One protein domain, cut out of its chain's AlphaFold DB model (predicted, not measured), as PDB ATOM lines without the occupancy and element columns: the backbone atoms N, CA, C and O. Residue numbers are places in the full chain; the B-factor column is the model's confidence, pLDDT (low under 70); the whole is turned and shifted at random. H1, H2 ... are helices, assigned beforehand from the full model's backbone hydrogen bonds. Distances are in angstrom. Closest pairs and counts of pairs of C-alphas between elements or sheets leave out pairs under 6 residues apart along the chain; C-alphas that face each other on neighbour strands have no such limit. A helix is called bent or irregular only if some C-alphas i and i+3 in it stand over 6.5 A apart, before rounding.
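This is residues 92 to 146 and 193 to 221 of the 378 residues of the protein "Dimer_Tnp_hAT domain-containing protein" of Acyrthosiphon pisum (UniProt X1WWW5). The longest helix, H5, bent near residue 202, lies side by side with H1 through its arm H5b, making a two-helix pair on one side of an open, flat shape. From the end of H1, H2 reaches away from the pair as an arm, with the short H3 and H4 at its far end. The printed part has 84 residues with five named helices, H1 to H5, and no named strand: all helix. It is only just loose, close to extended, with a radius of gyration of the C-alphas of 17.5 A and spans of 47 by 41 by 18 A.

Look first at H5, residues 194 to 217, by its hydrogen bonds one helix, but bent: C-alphas 201 and 204 are 6.9 A apart. Its arms H5a, residues 194 to 201, and H5b, residues 204 to 217, stand at a shallow tilt of 28 degrees. H5b touches H1, residues 93 to 106, opposite ways at a shallow tilt of 29 degrees; the closest C-alphas, of Val 100 and Gln 213, are 5.8 A apart. H1, with residues 105 to 106 alone, and H2, residues 109 to 126, touch only at the corner, C-alphas 106 and 112 closest at 5.4 A; they are about perpendicular at 71 degrees, only just past steep. H2, with residues 125 to 126 alone, and H3, residues 129 to 138, touch only at the corner, C-alphas 125 and 131 closest at 5.4 A; their steep tilt of 67 degrees, opposite ways, is only just short of about perpendicular. H3 and H4, residues 140 to 146, meet only through their link. H5a is apart from H1 and H2. In H1, H2, H3, H4, H5a and H5b every O i to N i+4 pair is within hydrogen-bond range.

Find C-alpha 204 at (9.205, 78.515, -15.816); from there H5b runs 19.7 A to C-alpha 217 at (-3.762, 93.243, -17.359). H5a measures 10.3 A, H1 20.0 A, H2 24.9 A, H3 13.5 A and H4 9.9 A. H1 begins at C-alpha 93, (0.532, 101.101, -17.816).

The C-alphas farthest apart, of Lys 145 and Gly 220, are 49.3 A apart. Residues 147 to 192 are not printed; C-alphas 146 and 193 are 27.5 A apart across this cut. The links H1 to H2, H2 to H3 and H3 to H4 are tight. The pLDDT is under 70 at residues 92 to 94, 131 to 146 and 193 to 196.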
ATOM      1  N   CYS A  92      -3.540 102.549 -15.777       67.81
ATOM      2  CA  CYS A  92      -2.186 103.078 -15.941       67.81
ATOM      3  C   CYS A  92      -1.195 101.948 -16.265       67.81
ATOM      4  O   CYS A  92      -1.057 100.990 -15.504       67.81
ATOM      5  N   THR A  93      -0.464 102.089 -17.372       69.44
ATOM      6  CA  THR A  93       0.532 101.101 -17.816       69.44
ATOM      7  C   THR A  93       1.654 100.903 -16.795       69.44
ATOM      8  O   THR A  93       2.051  99.768 -16.545       69.44
ATOM      9  N   ALA A  94       2.114 101.980 -16.147       68.19
ATOM     10  CA  ALA A  94       3.144 101.921 -15.110       68.19
ATOM     11  C   ALA A  94       2.653 101.190 -13.850       68.19
ATOM     12  O   ALA A  94       3.349 100.318 -13.331       68.19
ATOM     13  N   HIS A  95       1.429 101.482 -13.397       72.94
ATOM     14  CA  HIS A  95       0.825 100.782 -12.264       72.94
ATOM     15  C   HIS A  95       0.637  99.289 -12.566       72.94
ATOM     16  O   HIS A  95       1.036  98.446 -11.768       72.94
ATOM     17  N   ASN A  96       0.118  98.957 -13.753       79.12
ATOM     18  CA  ASN A  96      -0.026  97.571 -14.195       79.12
ATOM     19  C   ASN A  96       1.315  96.836 -14.215       79.12
ATOM     20  O   ASN A  96       1.384  95.700 -13.760       79.12
ATOM     21  N   LEU A  97       2.382  97.473 -14.702       81.12
ATOM     22  CA  LEU A  97       3.708  96.860 -14.759       81.12
ATOM     23  C   LEU A  97       4.305  96.652 -13.359       81.12
ATOM     24  O   LEU A  97       4.880  95.598 -13.094       81.12
ATOM     25  N   ASN A  98       4.099  97.593 -12.435       82.56
ATOM     26  CA  ASN A  98       4.494  97.422 -11.034       82.56
ATOM     27  C   ASN A  98       3.748  96.259 -10.362       82.56
ATOM     28  O   ASN A  98       4.364  95.464  -9.655       82.56
ATOM     29  N   LEU A  99       2.442  96.123 -10.617       83.50
ATOM     30  CA  LEU A  99       1.658  94.989 -10.124       83.50
ATOM     31  C   LEU A  99       2.140  93.662 -10.718       83.50
ATOM     32  O   LEU A  99       2.295  92.698  -9.979       83.50
ATOM     33  N   VAL A 100       2.461  93.626 -12.017       85.81
ATOM     34  CA  VAL A 100       3.050  92.443 -12.667       85.81
ATOM     35  C   VAL A 100       4.339  92.032 -11.956       85.81
ATOM     36  O   VAL A 100       4.502  90.861 -11.632       85.81
ATOM     37  N   ILE A 101       5.240  92.976 -11.665       84.56
ATOM     38  CA  ILE A 101       6.492  92.680 -10.951       84.56
ATOM     39  C   ILE A 101       6.211  92.147  -9.540       84.56
ATOM     40  O   ILE A 101       6.838  91.172  -9.127       84.56
ATOM     41  N   SER A 102       5.262  92.747  -8.816       85.00
ATOM     42  CA  SER A 102       4.867  92.282  -7.480       85.00
ATOM     43  C   SER A 102       4.306  90.855  -7.509       85.00
ATOM     44  O   SER A 102       4.668  90.022  -6.675       85.00
ATOM     45  N   ASP A 103       3.456  90.540  -8.485       84.94
ATOM     46  CA  ASP A 103       2.872  89.204  -8.645       84.94
ATOM     47  C   ASP A 103       3.940  88.170  -9.040       84.94
ATOM     48  O   ASP A 103       3.946  87.042  -8.552       84.94
ATOM     49  N   ILE A 104       4.908  88.563  -9.877       83.75
ATOM     50  CA  ILE A 104       6.060  87.719 -10.219       83.75
ATOM     51  C   ILE A 104       6.911  87.448  -8.972       83.75
ATOM     52  O   ILE A 104       7.269  86.299  -8.719       83.75
ATOM     53  N   ALA A 105       7.220  88.472  -8.173       80.94
ATOM     54  CA  ALA A 105       8.050  88.324  -6.977       80.94
ATOM     55  C   ALA A 105       7.404  87.408  -5.922       80.94
ATOM     56  O   ALA A 105       8.102  86.652  -5.245       80.94
ATOM     57  N   THR A 106       6.073  87.430  -5.826       82.19
ATOM     58  CA  THR A 106       5.297  86.602  -4.889       82.19
ATOM     59  C   THR A 106       5.008  85.191  -5.409       82.19
ATOM     60  O   THR A 106       4.696  84.306  -4.613       82.19
ATOM     61  N   SER A 107       5.179  84.932  -6.710       81.94
ATOM     62  CA  SER A 107       4.931  83.615  -7.321       81.94
ATOM     63  C   SER A 107       5.834  82.492  -6.792       81.94
ATOM     64  O   SER A 107       5.454  81.321  -6.816       81.94
ATOM     65  N   SER A 108       7.033  82.826  -6.300       80.38
ATOM     66  CA  SER A 108       7.984  81.858  -5.760       80.38
ATOM     67  C   SER A 108       8.413  82.247  -4.356       80.38
ATOM     68  O   SER A 108       9.009  83.299  -4.143       80.38
ATOM     69  N   GLN A 109       8.217  81.341  -3.397       79.19
ATOM     70  CA  GLN A 109       8.585  81.574  -2.001       79.19
ATOM     71  C   GLN A 109      10.080  81.880  -1.818       79.19
ATOM     72  O   GLN A 109      10.451  82.660  -0.950       79.19
ATOM     73  N   LYS A 110      10.955  81.320  -2.664       74.38
ATOM     74  CA  LYS A 110      12.396  81.625  -2.638       74.38
ATOM     75  C   LYS A 110      12.704  83.057  -3.078       74.38
ATOM     76  O   LYS A 110      13.643  83.652  -2.565       74.38
ATOM     77  N   VAL A 111      11.935  83.581  -4.032       76.38
ATOM     78  CA  VAL A 111      12.080  84.950  -4.541       76.38
ATOM     79  C   VAL A 111      11.493  85.943  -3.541       76.38
ATOM     80  O   VAL A 111      12.146  86.934  -3.234       76.38
ATOM     81  N   ALA A 112      10.334  85.628  -2.957       80.62
ATOM     82  CA  ALA A 112       9.743  86.412  -1.876       80.62
ATOM     83  C   ALA A 112      10.712  86.550  -0.691       80.62
ATOM     84  O   ALA A 112      11.067  87.665  -0.335       80.62
ATOM     85  N   LEU A 113      11.268  85.436  -0.191       80.75
ATOM     86  CA  LEU A 113      12.255  85.455   0.899       80.75
ATOM     87  C   LEU A 113      13.506  86.283   0.572       80.75
ATOM     88  O   LEU A 113      14.086  86.905   1.460       80.75
ATOM     89  N   PHE A 114      13.943  86.292  -0.690       80.31
ATOM     90  CA  PHE A 114      15.054  87.136  -1.123       80.31
ATOM     91  C   PHE A 114      14.694  88.625  -1.038       80.31
ATOM     92  O   PHE A 114      15.463  89.403  -0.478       80.31
ATOM     93  N   PHE A 115      13.530  89.024  -1.557       80.31
ATOM     94  CA  PHE A 115      13.081  90.415  -1.484       80.31
ATOM     95  C   PHE A 115      12.746  90.850  -0.054       80.31
ATOM     96  O   PHE A 115      13.067  91.981   0.300       80.31
ATOM     97  N   ASP A 116      12.209  89.959   0.778       78.44
ATOM     98  CA  ASP A 116      11.994  90.195   2.207       78.44
ATOM     99  C   ASP A 116      13.327  90.461   2.916       78.44
ATOM    100  O   ASP A 116      13.459  91.443   3.640       78.44
ATOM    101  N   LEU A 117      14.364  89.666   2.630       76.88
ATOM    102  CA  LEU A 117      15.698  89.881   3.190       76.88
ATOM    103  C   LEU A 117      16.310  91.212   2.726       76.88
ATOM    104  O   LEU A 117      16.895  91.938   3.530       76.88
ATOM    105  N   VAL A 118      16.163  91.568   1.446       79.75
ATOM    106  CA  VAL A 118      16.598  92.878   0.927       79.75
ATOM    107  C   VAL A 118      15.838  94.015   1.617       79.75
ATOM    108  O   VAL A 118      16.441  95.028   1.982       79.75
ATOM    109  N   GLN A 119      14.536  93.841   1.842       80.69
ATOM    110  CA  GLN A 119      13.692  94.804   2.533       80.69
ATOM    111  C   GLN A 119      14.075  94.938   4.014       80.69
ATOM    112  O   GLN A 119      14.129  96.056   4.521       80.69
ATOM    113  N   ASP A 120      14.408  93.846   4.697       79.44
ATOM    114  CA  ASP A 120      14.876  93.849   6.087       79.44
ATOM    115  C   ASP A 120      16.220  94.562   6.230       79.44
ATOM    116  O   ASP A 120      16.404  95.383   7.134       79.44
ATOM    117  N   VAL A 121      17.145  94.314   5.299       76.75
ATOM    118  CA  VAL A 121      18.412  95.047   5.203       76.75
ATOM    119  C   VAL A 121      18.126  96.535   5.002       76.75
ATOM    120  O   VAL A 121      18.603  97.372   5.774       76.75
ATOM    121  N   PHE A 122      17.279  96.889   4.034       79.38
ATOM    122  CA  PHE A 122      16.866  98.274   3.813       79.38
ATOM    123  C   PHE A 122      16.260  98.905   5.079       79.38
ATOM    124  O   PHE A 122      16.647 100.006   5.472       79.38
ATOM    125  N   LEU A 123      15.349  98.216   5.770       76.12
ATOM    126  CA  LEU A 123      14.705  98.683   7.002       76.12
ATOM    127  C   LEU A 123      15.701  98.848   8.154       76.12
ATOM    128  O   LEU A 123      15.575  99.775   8.954       76.12
ATOM    129  N   PHE A 124      16.702  97.977   8.258       76.50
ATOM    130  CA  PHE A 124      17.739  98.067   9.282       76.50
ATOM    131  C   PHE A 124      18.613  99.313   9.105       76.50
ATOM    132  O   PHE A 124      18.908 100.024  10.075       76.50
ATOM    133  N   PHE A 125      19.020  99.580   7.867       74.19
ATOM    134  CA  PHE A 125      19.912 100.682   7.537       74.19
ATOM    135  C   PHE A 125      19.152 102.023   7.439       74.19
ATOM    136  O   PHE A 125      19.673 103.044   7.886       74.19
ATOM    137  N   SER A 126      17.904 102.043   6.952       75.94
ATOM    138  CA  SER A 126      17.081 103.266   6.819       75.94
ATOM    139  C   SER A 126      16.683 103.896   8.159       75.94
ATOM    140  O   SER A 126      16.425 105.095   8.228       75.94
ATOM    141  N   LYS A 127      16.708 103.123   9.252       78.81
ATOM    142  CA  LYS A 127      16.470 103.620  10.619       78.81
ATOM    143  C   LYS A 127      17.576 104.543  11.151       78.81
ATOM    144  O   LYS A 127      17.395 105.136  12.212       78.81
ATOM    145  N   SER A 128      18.730 104.665  10.483       78.94
ATOM    146  CA  SER A 128      19.861 105.462  10.980       78.94
ATOM    147  C   SER A 128      20.690 106.076   9.845       78.94
ATOM    148  O   SER A 128      21.349 105.366   9.088       78.94
ATOM    149  N   ALA A 129      20.726 107.411   9.764       71.06
ATOM    150  CA  ALA A 129      21.491 108.141   8.746       71.06
ATOM    151  C   ALA A 129      23.005 107.798   8.707       71.06
ATOM    152  O   ALA A 129      23.532 107.630   7.607       71.06
ATOM    153  N   PRO A 130      23.708 107.592   9.844       73.38
ATOM    154  CA  PRO A 130      25.091 107.098   9.846       73.38
ATOM    155  C   PRO A 130      25.257 105.704   9.223       73.38
ATOM    156  O   PRO A 130      26.242 105.445   8.532       73.38
ATOM    157  N   ARG A 131      24.288 104.801   9.432       66.31
ATOM    158  CA  ARG A 131      24.308 103.453   8.839       66.31
ATOM    159  C   ARG A 131      24.069 103.518   7.331       66.31
ATOM    160  O   ARG A 131      24.741 102.814   6.584       66.31
ATOM    161  N   TRP A 132      23.180 104.407   6.888       68.56
ATOM    162  CA  TRP A 132      22.936 104.665   5.466       68.56
ATOM    163  C   TRP A 132      24.184 105.213   4.756       68.56
ATOM    164  O   TRP A 132      24.534 104.748   3.674       68.56
ATOM    165  N   ALA A 133      24.913 106.133   5.400       66.88
ATOM    166  CA  ALA A 133      26.183 106.652   4.889       66.88
ATOM    167  C   ALA A 133      27.272 105.564   4.803       66.88
ATOM    168  O   ALA A 133      28.014 105.511   3.825       66.88
ATOM    169  N   SER A 134      27.341 104.653   5.781       64.75
ATOM    170  CA  SER A 134      28.270 103.513   5.749       64.75
ATOM    171  C   SER A 134      27.956 102.528   4.614       64.75
ATOM    172  O   SER A 134      28.876 102.067   3.936       64.75
ATOM    173  N   LEU A 135      26.672 102.268   4.342       65.25
ATOM    174  CA  LEU A 135      26.244 101.453   3.204       65.25
ATOM    175  C   LEU A 135      26.632 102.124   1.872       65.25
ATOM    176  O   LEU A 135      27.306 101.508   1.050       65.25
ATOM    177  N   ALA A 136      26.281 103.403   1.700       64.56
ATOM    178  CA  ALA A 136      26.491 104.150   0.459       64.56
ATOM    179  C   ALA A 136      27.971 104.402   0.114       64.56
ATOM    180  O   ALA A 136      28.317 104.407  -1.064       64.56
ATOM    181  N   PHE A 137      28.840 104.604   1.113       62.09
ATOM    182  CA  PHE A 137      30.242 104.990   0.891       62.09
ATOM    183  C   PHE A 137      31.280 103.928   1.300       62.09
ATOM    184  O   PHE A 137      32.409 103.989   0.825       62.09
ATOM    185  N   GLY A 138      30.941 102.959   2.160       60.81
ATOM    186  CA  GLY A 138      31.918 102.026   2.752       60.81
ATOM    187  C   GLY A 138      31.761 100.550   2.370       60.81
ATOM    188  O   GLY A 138      32.741  99.804   2.388       60.81
ATOM    189  N   THR A 139      30.553 100.097   2.015       54.84
ATOM    190  CA  THR A 139      30.295  98.650   1.858       54.84
ATOM    191  C   THR A 139      30.531  98.085   0.461       54.84
ATOM    192  O   THR A 139      30.770  96.887   0.363       54.84
ATOM    193  N   ILE A 140      30.571  98.901  -0.599       59.25
ATOM    194  CA  ILE A 140      30.827  98.410  -1.970       59.25
ATOM    195  C   ILE A 140      32.202  97.720  -2.048       59.25
ATOM    196  O   ILE A 140      32.278  96.557  -2.426       59.25
ATOM    197  N   LEU A 141      33.251  98.369  -1.529       55.12
ATOM    198  CA  LEU A 141      34.616  97.822  -1.440       55.12
ATOM    199  C   LEU A 141      34.732  96.570  -0.553       55.12
ATOM    200  O   LEU A 141      35.629  95.753  -0.745       55.12
ATOM    201  N   SER A 142      33.857  96.425   0.446       55.81
ATOM    202  CA  SER A 142      33.868  95.275   1.364       55.81
ATOM    203  C   SER A 142      33.097  94.084   0.791       55.81
ATOM    204  O   SER A 142      33.500  92.939   0.977       55.81
ATOM    205  N   ILE A 143      32.007  94.349   0.065       58.00
ATOM    206  CA  ILE A 143      31.204  93.339  -0.628       58.00
ATOM    207  C   ILE A 143      31.945  92.826  -1.865       58.00
ATOM    208  O   ILE A 143      31.927  91.624  -2.098       58.00
ATOM    209  N   GLU A 144      32.649  93.687  -2.609       58.44
ATOM    210  CA  GLU A 144      33.552  93.261  -3.690       58.44
ATOM    211  C   GLU A 144      34.648  92.331  -3.154       58.44
ATOM    212  O   GLU A 144      34.798  91.218  -3.646       58.44
ATOM    213  N   LYS A 145      35.306  92.700  -2.045       59.59
ATOM    214  CA  LYS A 145      36.293  91.827  -1.387       59.59
ATOM    215  C   LYS A 145      35.711  90.504  -0.877       59.59
ATOM    216  O   LYS A 145      36.381  89.484  -0.971       59.59
ATOM    217  N   MET A 146      34.482  90.486  -0.350       51.22
ATOM    218  CA  MET A 146      33.828  89.232   0.064       51.22
ATOM    219  C   MET A 146      33.349  88.383  -1.118       51.22
ATOM    220  O   MET A 146      33.313  87.160  -1.003       51.22
ATOM    221  N   VAL A 193      19.856  67.054 -11.483       61.19
ATOM    222  CA  VAL A 193      20.625  68.268 -11.769       61.19
ATOM    223  C   VAL A 193      19.972  69.485 -11.088       61.19
ATOM    224  O   VAL A 193      18.820  69.819 -11.390       61.19
ATOM    225  N   PRO A 194      20.692  70.196 -10.195       67.31
ATOM    226  CA  PRO A 194      20.197  71.407  -9.532       67.31
ATOM    227  C   PRO A 194      19.671  72.471 -10.505       67.31
ATOM    228  O   PRO A 194      18.693  73.154 -10.202       67.31
ATOM    229  N   GLU A 195      20.286  72.574 -11.685       66.50
ATOM    230  CA  GLU A 195      19.916  73.512 -12.748       66.50
ATOM    231  C   GLU A 195      18.537  73.214 -13.340       66.50
ATOM    232  O   GLU A 195      17.720  74.119 -13.489       66.50
ATOM    233  N   GLU A 196      18.219  71.947 -13.618       64.56
ATOM    234  CA  GLU A 196      16.903  71.582 -14.152       64.56
ATOM    235  C   GLU A 196      15.803  71.762 -13.111       64.56
ATOM    236  O   GLU A 196      14.700  72.208 -13.434       64.56
ATOM    237  N   LYS A 197      16.118  71.497 -11.838       70.56
ATOM    238  CA  LYS A 197      15.207  71.770 -10.726       70.56
ATOM    239  C   LYS A 197      14.951  73.269 -10.564       70.56
ATOM    240  O   LYS A 197      13.817  73.656 -10.305       70.56
ATOM    241  N   PHE A 198      15.969  74.113 -10.731       72.31
ATOM    242  CA  PHE A 198      15.796  75.568 -10.761       72.31
ATOM    243  C   PHE A 198      14.945  76.002 -11.963       72.31
ATOM    244  O   PHE A 198      13.992  76.768 -11.802       72.31
ATOM    245  N   ARG A 199      15.239  75.457 -13.149       70.69
ATOM    246  CA  ARG A 199      14.521  75.753 -14.393       70.69
ATOM    247  C   ARG A 199      13.025  75.447 -14.271       70.69
ATOM    248  O   ARG A 199      12.198  76.281 -14.621       70.69
ATOM    249  N   ILE A 200      12.675  74.282 -13.729       74.56
ATOM    250  CA  ILE A 200      11.283  73.825 -13.645       74.56
ATOM    251  C   ILE A 200      10.547  74.404 -12.432       74.56
ATOM    252  O   ILE A 200       9.393  74.791 -12.559       74.56
ATOM    253  N   ALA A 201      11.191  74.501 -11.264       73.62
ATOM    254  CA  ALA A 201      10.504  74.927 -10.042       73.62
ATOM    255  C   ALA A 201      10.466  76.449  -9.837       73.62
ATOM    256  O   ALA A 201       9.689  76.923  -9.012       73.62
ATOM    257  N   ILE A 202      11.337  77.211 -10.508       72.62
ATOM    258  CA  ILE A 202      11.464  78.662 -10.299       72.62
ATOM    259  C   ILE A 202      11.344  79.405 -11.626       72.62
ATOM    260  O   ILE A 202      10.474  80.257 -11.761       72.62
ATOM    261  N   PHE A 203      12.172  79.072 -12.620       76.81
ATOM    262  CA  PHE A 203      12.244  79.859 -13.853       76.81
ATOM    263  C   PHE A 203      10.958  79.800 -14.693       76.81
ATOM    264  O   PHE A 203      10.409  80.852 -15.005       76.81
ATOM    265  N   TYR A 204      10.444  78.610 -15.032       80.00
ATOM    266  CA  TYR A 204       9.205  78.515 -15.816       80.00
ATOM    267  C   TYR A 204       7.990  79.127 -15.098       80.00
ATOM    268  O   TYR A 204       7.348  79.975 -15.709       80.00
ATOM    269  N   PRO A 205       7.727  78.846 -13.804       80.44
ATOM    270  CA  PRO A 205       6.631  79.492 -13.079       80.44
ATOM    271  C   PRO A 205       6.723  81.022 -13.052       80.44
ATOM    272  O   PRO A 205       5.701  81.691 -13.194       80.44
ATOM    273  N   LEU A 206       7.931  81.589 -12.918       77.69
ATOM    274  CA  LEU A 206       8.137  83.040 -12.976       77.69
ATOM    275  C   LEU A 206       7.767  83.606 -14.351       77.69
ATOM    276  O   LEU A 206       7.037  84.593 -14.433       77.69
ATOM    277  N   ILE A 207       8.262  82.982 -15.423       82.12
ATOM    278  CA  ILE A 207       8.005  83.434 -16.795       82.12
ATOM    279  C   ILE A 207       6.531  83.258 -17.162       82.12
ATOM    280  O   ILE A 207       5.933  84.177 -17.717       82.12
ATOM    281  N   ASP A 208       5.919  82.131 -16.809       84.44
ATOM    282  CA  ASP A 208       4.507  81.865 -17.082       84.44
ATOM    283  C   ASP A 208       3.601  82.836 -16.321       84.44
ATOM    284  O   ASP A 208       2.663  83.385 -16.902       84.44
ATOM    285  N   THR A 209       3.921  83.129 -15.055       84.31
ATOM    286  CA  THR A 209       3.203  84.145 -14.272       84.31
ATOM    287  C   THR A 209       3.372  85.526 -14.899       84.31
ATOM    288  O   THR A 209       2.382  86.238 -15.071       84.31
ATOM    289  N   ALA A 210       4.587  85.895 -15.319       83.06
ATOM    290  CA  ALA A 210       4.833  87.160 -16.008       83.06
ATOM    291  C   ALA A 210       4.001  87.275 -17.293       83.06
ATOM    292  O   ALA A 210       3.328  88.281 -17.514       83.06
ATOM    293  N   LEU A 211       4.000  86.232 -18.126       87.12
ATOM    294  CA  LEU A 211       3.244  86.193 -19.375       87.12
ATOM    295  C   LEU A 211       1.735  86.248 -19.132       87.12
ATOM    296  O   LEU A 211       1.033  86.967 -19.844       87.12
ATOM    297  N   PHE A 212       1.233  85.511 -18.143       87.69
ATOM    298  CA  PHE A 212      -0.179  85.523 -17.781       87.69
ATOM    299  C   PHE A 212      -0.616  86.908 -17.294       87.69
ATOM    300  O   PHE A 212      -1.582  87.457 -17.822       87.69
ATOM    301  N   GLN A 213       0.132  87.509 -16.364       85.88
ATOM    302  CA  GLN A 213      -0.176  88.825 -15.798       85.88
ATOM    303  C   GLN A 213      -0.092  89.941 -16.844       85.88
ATOM    304  O   GLN A 213      -0.973  90.799 -16.903       85.88
ATOM    305  N   LEU A 214       0.920  89.912 -17.720       86.69
ATOM    306  CA  LEU A 214       1.012  90.848 -18.843       86.69
ATOM    307  C   LEU A 214      -0.169  90.680 -19.801       86.69
ATOM    308  O   LEU A 214      -0.783  91.663 -20.203       86.69
ATOM    309  N   ARG A 215      -0.532  89.446 -20.159       87.56
ATOM    310  CA  ARG A 215      -1.666  89.222 -21.062       87.56
ATOM    311  C   ARG A 215      -2.967  89.689 -20.445       87.56
ATOM    312  O   ARG A 215      -3.714  90.363 -21.137       87.56
ATOM    313  N   ASP A 216      -3.235  89.342 -19.189       85.88
ATOM    314  CA  ASP A 216      -4.496  89.644 -18.517       85.88
ATOM    315  C   ASP A 216      -4.688  91.147 -18.282       85.88
ATOM    316  O   ASP A 216      -5.694  91.721 -18.705       85.88
ATOM    317  N   ARG A 217      -3.677  91.819 -17.722       82.94
ATOM    318  CA  ARG A 217      -3.762  93.243 -17.359       82.94
ATOM    319  C   ARG A 217      -3.758  94.178 -18.567       82.94
ATOM    320  O   ARG A 217      -4.346  95.256 -18.507       82.94
ATOM    321  N   PHE A 218      -3.136  93.777 -19.679       82.62
ATOM    322  CA  PHE A 218      -3.109  94.573 -20.910       82.62
ATOM    323  C   PHE A 218      -4.235  94.229 -21.902       82.62
ATOM    324  O   PHE A 218      -4.280  94.841 -22.969       82.62
ATOM    325  N   LYS A 219      -5.194  93.340 -21.570       81.81
ATOM    326  CA  LYS A 219      -6.354  93.037 -22.443       81.81
ATOM    327  C   LYS A 219      -7.104  94.296 -22.869       81.81
ATOM    328  O   LYS A 219      -7.350  94.491 -24.055       81.81
ATOM    329  N   GLY A 220      -7.433  95.167 -21.910       77.25
ATOM    330  CA  GLY A 220      -8.162  96.409 -22.181       77.25
ATOM    331  C   GLY A 220      -7.388  97.348 -23.109       77.25
ATOM    332  O   GLY A 220      -7.933  97.831 -24.098       77.25
ATOM    333  N   PHE A 221      -6.090  97.534 -22.847       78.75
ATOM    334  CA  PHE A 221      -5.224  98.358 -23.692       78.75
ATOM    335  C   PHE A 221      -5.083  97.782 -25.106       78.75
ATOM    336  O   PHE A 221      -5.156  98.527 -26.078       78.75
TER     337      PHE A 221